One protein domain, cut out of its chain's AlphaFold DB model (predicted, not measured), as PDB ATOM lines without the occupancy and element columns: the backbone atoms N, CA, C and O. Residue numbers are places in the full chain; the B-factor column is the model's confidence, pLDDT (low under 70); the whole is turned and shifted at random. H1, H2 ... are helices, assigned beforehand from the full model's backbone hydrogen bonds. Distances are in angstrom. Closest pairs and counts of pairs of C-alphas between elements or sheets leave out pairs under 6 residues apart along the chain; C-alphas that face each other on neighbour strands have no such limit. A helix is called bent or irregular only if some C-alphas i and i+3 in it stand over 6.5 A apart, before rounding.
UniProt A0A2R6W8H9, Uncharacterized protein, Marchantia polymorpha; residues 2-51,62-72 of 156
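Overview. This is residues 2 to 51 and 62 to 72 of the 156 residues of an uncharacterized protein of Marchantia polymorpha (UniProt A0A2R6W8H9). What shape do the atoms make? A long helix, H1, and a shorter one, H2, make a V-shaped helical hairpin, with a stretch without named elements, residues 2 to 16, passing along H1 on the side away from H2. After H2, residues 43 to 51 trail off as an extended tail, and the separate piece 62 to 72 crosses on the H2 side. What is it made of, and how large is it? The printed part has 61 residues with two named helices, H1 then H2, and no named strand; the class is all helix, though under half of the residues, 25, are in named elements. It is only just compact, close to loose, with a radius of gyration of the C-alphas of 12.2 A and spans of 36 by 28 by 23 A.

Arrangement. How do the helices stand to each other? H1, residues 17 to 31, touches H2, residues 33 to 42, with its residues 25 to 29 alone; the closest C-alphas, of Val 28 and Leu 36, are 6.9 A apart. This helical hairpin runs opposite ways at a steep tilt of 44 degrees. What do the backbones show? In H1 every O i to N i+4 pair is within hydrogen-bond range; in H2, 4 of 6 are.

Along the chain. Where is H1? It runs 21.4 A from C-alpha 17 at (10.774, 2.073, 28.525) to C-alpha 31. Where is H2? It runs 15.4 A and ends with C-alpha 42 at (13.738, 4.986, 45.964). It is irregular: C-alphas 34 and 37 are 7.1 A apart.

Size, cuts and confidence. How is it linked? The link from H1 to H2 is tight; residues 52 to 61 are not printed, and C-alphas 51 and 62 are 19.8 A apart across the cut. Where is confidence low? Residues 36 to 51 and 62 to 71 are under 70; the mean pLDDT of the printed part is 70.6.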
ATOM      1  N   ARG A   2      28.582  -3.248  50.041       83.94
ATOM      2  CA  ARG A   2      28.325  -4.569  49.448       83.94
ATOM      3  C   ARG A   2      27.528  -4.348  48.166       83.94
ATOM      4  O   ARG A   2      26.526  -3.644  48.202       83.94
ATOM      5  N   HIS A   3      27.990  -4.913  47.058       83.81
ATOM      6  CA  HIS A   3      27.280  -4.887  45.783       83.81
ATOM      7  C   HIS A   3      26.806  -6.306  45.476       83.81
ATOM      8  O   HIS A   3      27.578  -7.252  45.633       83.81
ATOM      9  N   CYS A   4      25.548  -6.451  45.070       85.06
ATOM     10  CA  CYS A   4      24.962  -7.718  44.652       85.06
ATOM     11  C   CYS A   4      24.389  -7.538  43.247       85.06
ATOM     12  O   CYS A   4      23.696  -6.554  42.984       85.06
ATOM     13  N   ILE A   5      24.705  -8.460  42.342       88.62
ATOM     14  CA  ILE A   5      24.085  -8.503  41.019       88.62
ATOM     15  C   ILE A   5      22.785  -9.284  41.173       88.62
ATOM     16  O   ILE A   5      22.821 -10.438  41.582       88.62
ATOM     17  N   ILE A   6      21.657  -8.656  40.832       86.31
ATOM     18  CA  ILE A   6      20.345  -9.312  40.883       86.31
ATOM     19  C   ILE A   6      20.219 -10.289  39.712       86.31
ATOM     20  O   ILE A   6      20.021 -11.483  39.909       86.31
ATOM     21  N   VAL A   7      20.355  -9.787  38.480       88.00
ATOM     22  CA  VAL A   7      20.170 -10.588  37.265       88.00
ATOM     23  C   VAL A   7      20.757  -9.889  36.035       88.00
ATOM     24  O   VAL A   7      20.813  -8.661  35.971       88.00
ATOM     25  N   PHE A   8      21.132 -10.673  35.022       91.94
ATOM     26  CA  PHE A   8      21.338 -10.196  33.654       91.94
ATOM     27  C   PHE A   8      20.204 -10.708  32.765       91.94
ATOM     28  O   PHE A   8      20.140 -11.896  32.455       91.94
ATOM     29  N   ILE A   9      19.301  -9.817  32.349       89.44
ATOM     30  CA  ILE A   9      18.169 -10.170  31.485       89.44
ATOM     31  C   ILE A   9      18.453  -9.706  30.063       89.44
ATOM     32  O   ILE A   9      18.698  -8.526  29.808       89.44
ATOM     33  N   ARG A  10      18.343 -10.632  29.110       91.50
ATOM     34  CA  ARG A  10      18.275 -10.285  27.692       91.50
ATOM     35  C   ARG A  10      16.844  -9.880  27.341       91.50
ATOM     36  O   ARG A  10      15.969 -10.732  27.232       91.50
ATOM     37  N   VAL A  11      16.621  -8.588  27.129       89.75
ATOM     38  CA  VAL A  11      15.340  -8.058  26.638       89.75
ATOM     39  C   VAL A  11      15.350  -8.082  25.111       89.75
ATOM     40  O   VAL A  11      16.315  -7.634  24.497       89.75
ATOM     41  N   LEU A  12      14.309  -8.632  24.485       89.44
ATOM     42  CA  LEU A  12      14.171  -8.618  23.026       89.44
ATOM     43  C   LEU A  12      13.664  -7.254  22.544       89.44
ATOM     44  O   LEU A  12      12.940  -6.566  23.262       89.44
ATOM     45  N   TYR A  13      14.021  -6.880  21.316       84.75
ATOM     46  CA  TYR A  13      13.522  -5.664  20.671       84.75
ATOM     47  C   TYR A  13      11.974  -5.687  20.567       84.75
ATOM     48  O   TYR A  13      11.401  -6.771  20.406       84.75
ATOM     49  N   PRO A  14      11.267  -4.541  20.673       88.12
ATOM     50  CA  PRO A  14      11.769  -3.185  20.931       88.12
ATOM     51  C   PRO A  14      12.152  -2.930  22.396       88.12
ATOM     52  O   PRO A  14      11.502  -3.424  23.317       88.12
ATOM     53  N   HIS A  15      13.199  -2.123  22.597       84.62
ATOM     54  CA  HIS A  15      13.700  -1.705  23.914       84.62
ATOM     55  C   HIS A  15      12.973  -0.454  24.422       84.62
ATOM     56  O   HIS A  15      13.592   0.578  24.675       84.62
ATOM     57  N   THR A  16      11.646  -0.531  24.528       86.44
ATOM     58  CA  THR A  16      10.852   0.567  25.082       86.44
ATOM     59  C   THR A  16      11.003   0.642  26.591       86.44
ATOM     60  O   THR A  16      11.385  -0.310  27.277       86.44
ATOM     61  N   GLY A  17      10.656   1.803  27.116       76.94
ATOM     62  CA  GLY A  17      10.774   2.073  28.525       76.94
ATOM     63  C   GLY A  17       9.924   1.263  29.460       76.94
ATOM     64  O   GLY A  17      10.413   0.726  30.451       76.94
ATOM     65  N   GLU A  18       8.665   1.142  29.086       79.31
ATOM     66  CA  GLU A  18       7.706   0.284  29.751       79.31
ATOM     67  C   GLU A  18       8.212  -1.159  29.818       79.31
ATOM     68  O   GLU A  18       8.233  -1.766  30.886       79.31
ATOM     69  N   ARG A  19       8.745  -1.686  28.709       80.44
ATOM     70  CA  ARG A  19       9.248  -3.060  28.657       80.44
ATOM     71  C   ARG A  19      10.448  -3.276  29.577       80.44
ATOM     72  O   ARG A  19      10.517  -4.289  30.271       80.44
ATOM     73  N   LEU A  20      11.387  -2.329  29.605       85.19
ATOM     74  CA  LEU A  20      12.526  -2.377  30.528       85.19
ATOM     75  C   LEU A  20      12.067  -2.300  31.990       85.19
ATOM     76  O   LEU A  20      12.574  -3.057  32.817       85.19
ATOM     77  N   ALA A  21      11.085  -1.448  32.299       82.69
ATOM     78  CA  ALA A  21      10.513  -1.335  33.638       82.69
ATOM     79  C   ALA A  21       9.830  -2.639  34.082       82.69
ATOM     80  O   ALA A  21      10.072  -3.102  35.195       82.69
ATOM     81  N   VAL A  22       9.059  -3.289  33.202       83.94
ATOM     82  CA  VAL A  22       8.426  -4.591  33.480       83.94
ATOM     83  C   VAL A  22       9.473  -5.657  33.806       83.94
ATOM     84  O   VAL A  22       9.342  -6.367  34.804       83.94
ATOM     85  N   HIS A  23      10.541  -5.759  33.007       86.62
ATOM     86  CA  HIS A  23      11.619  -6.717  33.270       86.62
ATOM     87  C   HIS A  23      12.381  -6.411  34.567       86.62
ATOM     88  O   HIS A  23      12.746  -7.343  35.281       86.62
ATOM     89  N   LEU A  24      12.585  -5.133  34.898       84.88
ATOM     90  CA  LEU A  24      13.214  -4.709  36.149       84.88
ATOM     91  C   LEU A  24      12.355  -5.074  37.367       84.88
ATOM     92  O   LEU A  24      12.855  -5.681  38.309       84.88
ATOM     93  N   ILE A  25      11.057  -4.766  37.335       83.88
ATOM     94  CA  ILE A  25      10.124  -5.106  38.418       83.88
ATOM     95  C   ILE A  25      10.051  -6.624  38.593       83.88
ATOM     96  O   ILE A  25      10.090  -7.114  39.721       83.88
ATOM     97  N   LYS A  26       9.988  -7.378  37.489       85.88
ATOM     98  CA  LYS A  26      10.003  -8.844  37.520       85.88
ATOM     99  C   LYS A  26      11.276  -9.387  38.177       85.88
ATOM    100  O   LYS A  26      11.177 -10.248  39.042       85.88
ATOM    101  N   ALA A  27      12.444  -8.845  37.832       87.38
ATOM    102  CA  ALA A  27      13.717  -9.241  38.433       87.38
ATOM    103  C   ALA A  27      13.762  -9.018  39.953       87.38
ATOM    104  O   ALA A  27      14.237  -9.875  40.692       87.38
ATOM    105  N   VAL A  28      13.258  -7.872  40.426       84.50
ATOM    106  CA  VAL A  28      13.210  -7.566  41.866       84.50
ATOM    107  C   VAL A  28      12.211  -8.483  42.579       84.50
ATOM    108  O   VAL A  28      12.545  -9.030  43.627       84.50
ATOM    109  N   LYS A  29      11.031  -8.719  41.979       83.69
ATOM    110  CA  LYS A  29      10.017  -9.667  42.482       83.69
ATOM    111  C   LYS A  29      10.580 -11.080  42.660       83.69
ATOM    112  O   LYS A  29      10.264 -11.729  43.648       83.69
ATOM    113  N   GLU A  30      11.381 -11.550  41.703       87.25
ATOM    114  CA  GLU A  30      11.999 -12.883  41.735       87.25
ATOM    115  C   GLU A  30      13.118 -13.002  42.781       87.25
ATOM    116  O   GLU A  30      13.348 -14.098  43.286       87.25
ATOM    117  N   MET A  31      13.800 -11.901  43.127       84.00
ATOM    118  CA  MET A  31      14.846 -11.907  44.156       84.00
ATOM    119  C   MET A  31      14.261 -11.913  45.569       84.00
ATOM    120  O   MET A  31      14.620 -12.767  46.377       84.00
ATOM    121  N   ASP A  32      13.396 -10.943  45.872       82.94
ATOM    122  CA  ASP A  32      12.691 -10.840  47.150       82.94
ATOM    123  C   ASP A  32      11.474  -9.901  47.004       82.94
ATOM    124  O   ASP A  32      11.640  -8.689  46.808       82.94
ATOM    125  N   PRO A  33      10.237 -10.420  47.120       79.00
ATOM    126  CA  PRO A  33       9.019  -9.620  47.016       79.00
ATOM    127  C   PRO A  33       8.915  -8.491  48.049       79.00
ATOM    128  O   PRO A  33       8.233  -7.497  47.796       79.00
ATOM    129  N   SER A  34       9.578  -8.624  49.203       77.31
ATOM    130  CA  SER A  34       9.523  -7.632  50.283       77.31
ATOM    131  C   SER A  34      10.254  -6.328  49.951       77.31
ATOM    132  O   SER A  34       9.964  -5.298  50.554       77.31
ATOM    133  N   LEU A  35      11.139  -6.338  48.948       73.44
ATOM    134  CA  LEU A  35      11.937  -5.177  48.541       73.44
ATOM    135  C   LEU A  35      11.206  -4.228  47.583       73.44
ATOM    136  O   LEU A  35      11.696  -3.134  47.316       73.44
ATOM    137  N   LEU A  36      10.046  -4.618  47.044       68.44
ATOM    138  CA  LEU A  36       9.313  -3.805  46.064       68.44
ATOM    139  C   LEU A  36       8.861  -2.441  46.602       68.44
ATOM    140  O   LEU A  36       9.046  -1.462  45.880       68.44
ATOM    141  N   PRO A  37       8.297  -2.323  47.822       67.06
ATOM    142  CA  PRO A  37       7.865  -1.031  48.349       67.06
ATOM    143  C   PRO A  37       9.047  -0.067  48.533       67.06
ATOM    144  O   PRO A  37       8.978   1.089  48.110       67.06
ATOM    145  N   ASP A  38      10.160  -0.565  49.075       65.25
ATOM    146  CA  ASP A  38      11.377   0.218  49.315       65.25
ATOM    147  C   ASP A  38      12.075   0.609  48.004       65.25
ATOM    148  O   ASP A  38      12.573   1.729  47.853       65.25
ATOM    149  N   PHE A  39      12.074  -0.287  47.014       63.91
ATOM    150  CA  PHE A  39      12.645  -0.043  45.692       63.91
ATOM    151  C   PHE A  39      11.840   0.996  44.898       63.91
ATOM    152  O   PHE A  39      12.418   1.916  44.321       63.91
ATOM    153  N   LEU A  40      10.506   0.896  44.905       60.06
ATOM    154  CA  LEU A  40       9.621   1.833  44.202       60.06
ATOM    155  C   LEU A  40       9.630   3.235  44.828       60.06
ATOM    156  O   LEU A  40       9.503   4.221  44.106       60.06
ATOM    157  N   SER A  41       9.826   3.331  46.147       53.62
ATOM    158  CA  SER A  41      10.000   4.611  46.848       53.62
ATOM    159  C   SER A  41      11.341   5.288  46.519       53.62
ATOM    160  O   SER A  41      11.459   6.512  46.563       53.62
ATOM    161  N   SER A  42      12.361   4.507  46.138       52.19
ATOM    162  CA  SER A  42      13.738   4.986  45.964       52.19
ATOM    163  C   SER A  42      14.236   5.094  44.514       52.19
ATOM    164  O   SER A  42      15.263   5.741  44.304       52.19
ATOM    165  N   SER A  43      13.565   4.504  43.507       54.72
ATOM    166  CA  SER A  43      14.215   4.261  42.199       54.72
ATOM    167  C   SER A  43      13.386   4.497  40.914       54.72
ATOM    168  O   SER A  43      12.360   3.876  40.668       54.72
ATOM    169  N   ILE A  44      13.933   5.358  40.041       54.28
ATOM    170  CA  ILE A  44      14.136   5.282  38.569       54.28
ATOM    171  C   ILE A  44      13.091   4.532  37.704       54.28
ATOM    172  O   ILE A  44      13.392   3.552  37.030       54.28
ATOM    173  N   ALA A  45      11.893   5.079  37.576       44.75
ATOM    174  CA  ALA A  45      11.000   4.878  36.435       44.75
ATOM    175  C   ALA A  45      10.737   6.207  35.701       44.75
ATOM    176  O   ALA A  45       9.710   6.860  35.858       44.75
ATOM    177  N   LYS A  46      11.689   6.619  34.864       41.00
ATOM    178  CA  LYS A  46      11.378   7.460  33.706       41.00
ATOM    179  C   LYS A  46      12.208   6.949  32.552       41.00
ATOM    180  O   LYS A  46      13.348   7.361  32.363       41.00
ATOM    181  N   VAL A  47      11.655   5.999  31.812       45.34
ATOM    182  CA  VAL A  47      12.196   5.729  30.492       45.34
ATOM    183  C   VAL A  47      11.444   6.605  29.500       45.34
ATOM    184  O   VAL A  47      10.219   6.699  29.526       45.34
ATOM    185  N   ALA A  48      12.228   7.315  28.701       36.81
ATOM    186  CA  ALA A  48      11.804   8.286  27.719       36.81
ATOM    187  C   ALA A  48      10.796   7.697  26.720       36.81
ATOM    188  O   ALA A  48      11.177   6.972  25.808       36.81
ATOM    189  N   ASN A  49       9.527   8.075  26.860       38.22
ATOM    190  CA  ASN A  49       8.611   8.171  25.728       38.22
ATOM    191  C   ASN A  49       8.593   9.645  25.307       38.22
ATOM    192  O   ASN A  49       7.763  10.418  25.780       38.22
ATOM    193  N   SER A  50       9.559  10.053  24.483       39.50
ATOM    194  CA  SER A  50       9.449  11.293  23.705       39.50
ATOM    195  C   SER A  50       8.870  11.063  22.309       39.50
ATOM    196  O   SER A  50       8.575  12.044  21.644       39.50
ATOM    197  N   ASP A  51       8.621   9.814  21.900       35.62
ATOM    198  CA  ASP A  51       7.987   9.505  20.618       35.62
ATOM    199  C   ASP A  51       6.702   8.704  20.859       35.62
ATOM    200  O   ASP A  51       6.704   7.513  21.166       35.62
ATOM    201  N   VAL A  62       0.182  -1.958  35.951       47.88
ATOM    202  CA  VAL A  62       1.254  -0.947  36.045       47.88
ATOM    203  C   VAL A  62       0.673   0.406  36.441       47.88
ATOM    204  O   VAL A  62       0.740   1.391  35.707       47.88
ATOM    205  N   GLN A  63       0.119   0.483  37.652       44.69
ATOM    206  CA  GLN A  63      -0.110   1.773  38.299       44.69
ATOM    207  C   GLN A  63       1.247   2.335  38.744       44.69
ATOM    208  O   GLN A  63       1.725   2.113  39.856       44.69
ATOM    209  N   LEU A  64       1.916   3.003  37.805       51.06
ATOM    210  CA  LEU A  64       3.224   3.610  38.001       51.06
ATOM    211  C   LEU A  64       3.094   4.759  39.017       51.06
ATOM    212  O   LEU A  64       2.341   5.711  38.804       51.06
ATOM    213  N   CYS A  65       3.809   4.644  40.138       44.62
ATOM    214  CA  CYS A  65       3.862   5.645  41.202       44.62
ATOM    215  C   CYS A  65       4.134   7.051  40.631       44.62
ATOM    216  O   CYS A  65       5.037   7.240  39.817       44.62
ATOM    217  N   THR A  66       3.357   8.048  41.062       48.41
ATOM    218  CA  THR A  66       3.378   9.417  40.515       48.41
ATOM    219  C   THR A  66       4.629  10.213  40.920       48.41
ATOM    220  O   THR A  66       4.920  11.246  40.319       48.41
ATOM    221  N   SER A  67       5.395   9.742  41.909       49.19
ATOM    222  CA  SER A  67       6.606  10.400  42.414       49.19
ATOM    223  C   SER A  67       7.808   9.458  42.362       49.19
ATOM    224  O   SER A  67       8.198   8.843  43.350       49.19
ATOM    225  N   VAL A  68       8.397   9.338  41.181       54.53
ATOM    226  CA  VAL A  68       9.625   8.574  40.971       54.53
ATOM    227  C   VAL A  68      10.839   9.470  41.203       54.53
ATOM    228  O   VAL A  68      10.958  10.527  40.580       54.53
ATOM    229  N   PHE A  69      11.798   9.016  42.014       58.16
ATOM    230  CA  PHE A  69      13.110   9.659  42.109       58.16
ATOM    231  C   PHE A  69      14.013   9.222  40.943       58.16
ATOM    232  O   PHE A  69      14.445   8.070  40.856       58.16
ATOM    233  N   LEU A  70      14.298  10.139  40.013       65.25
ATOM    234  CA  LEU A  70      15.223   9.886  38.908       65.25
ATOM    235  C   LEU A  70      16.666  10.067  39.388       65.25
ATOM    236  O   LEU A  70      17.166  11.188  39.471       65.25
ATOM    237  N   LEU A  71      17.357   8.960  39.651       68.69
ATOM    238  CA  LEU A  71      18.793   8.990  39.897       68.69
ATOM    239  C   LEU A  71      19.536   8.932  38.560       68.69
ATOM    240  O   LEU A  71      19.549   7.911  37.870       68.69
ATOM    241  N   LEU A  72      20.143  10.051  38.179       73.44
ATOM    242  CA  LEU A  72      20.995  10.104  37.001       73.44
ATOM    243  C   LEU A  72      22.326   9.419  37.302       73.44
ATOM    244  O   LEU A  72      22.950   9.638  38.341       73.44
TER     245      LEU A  72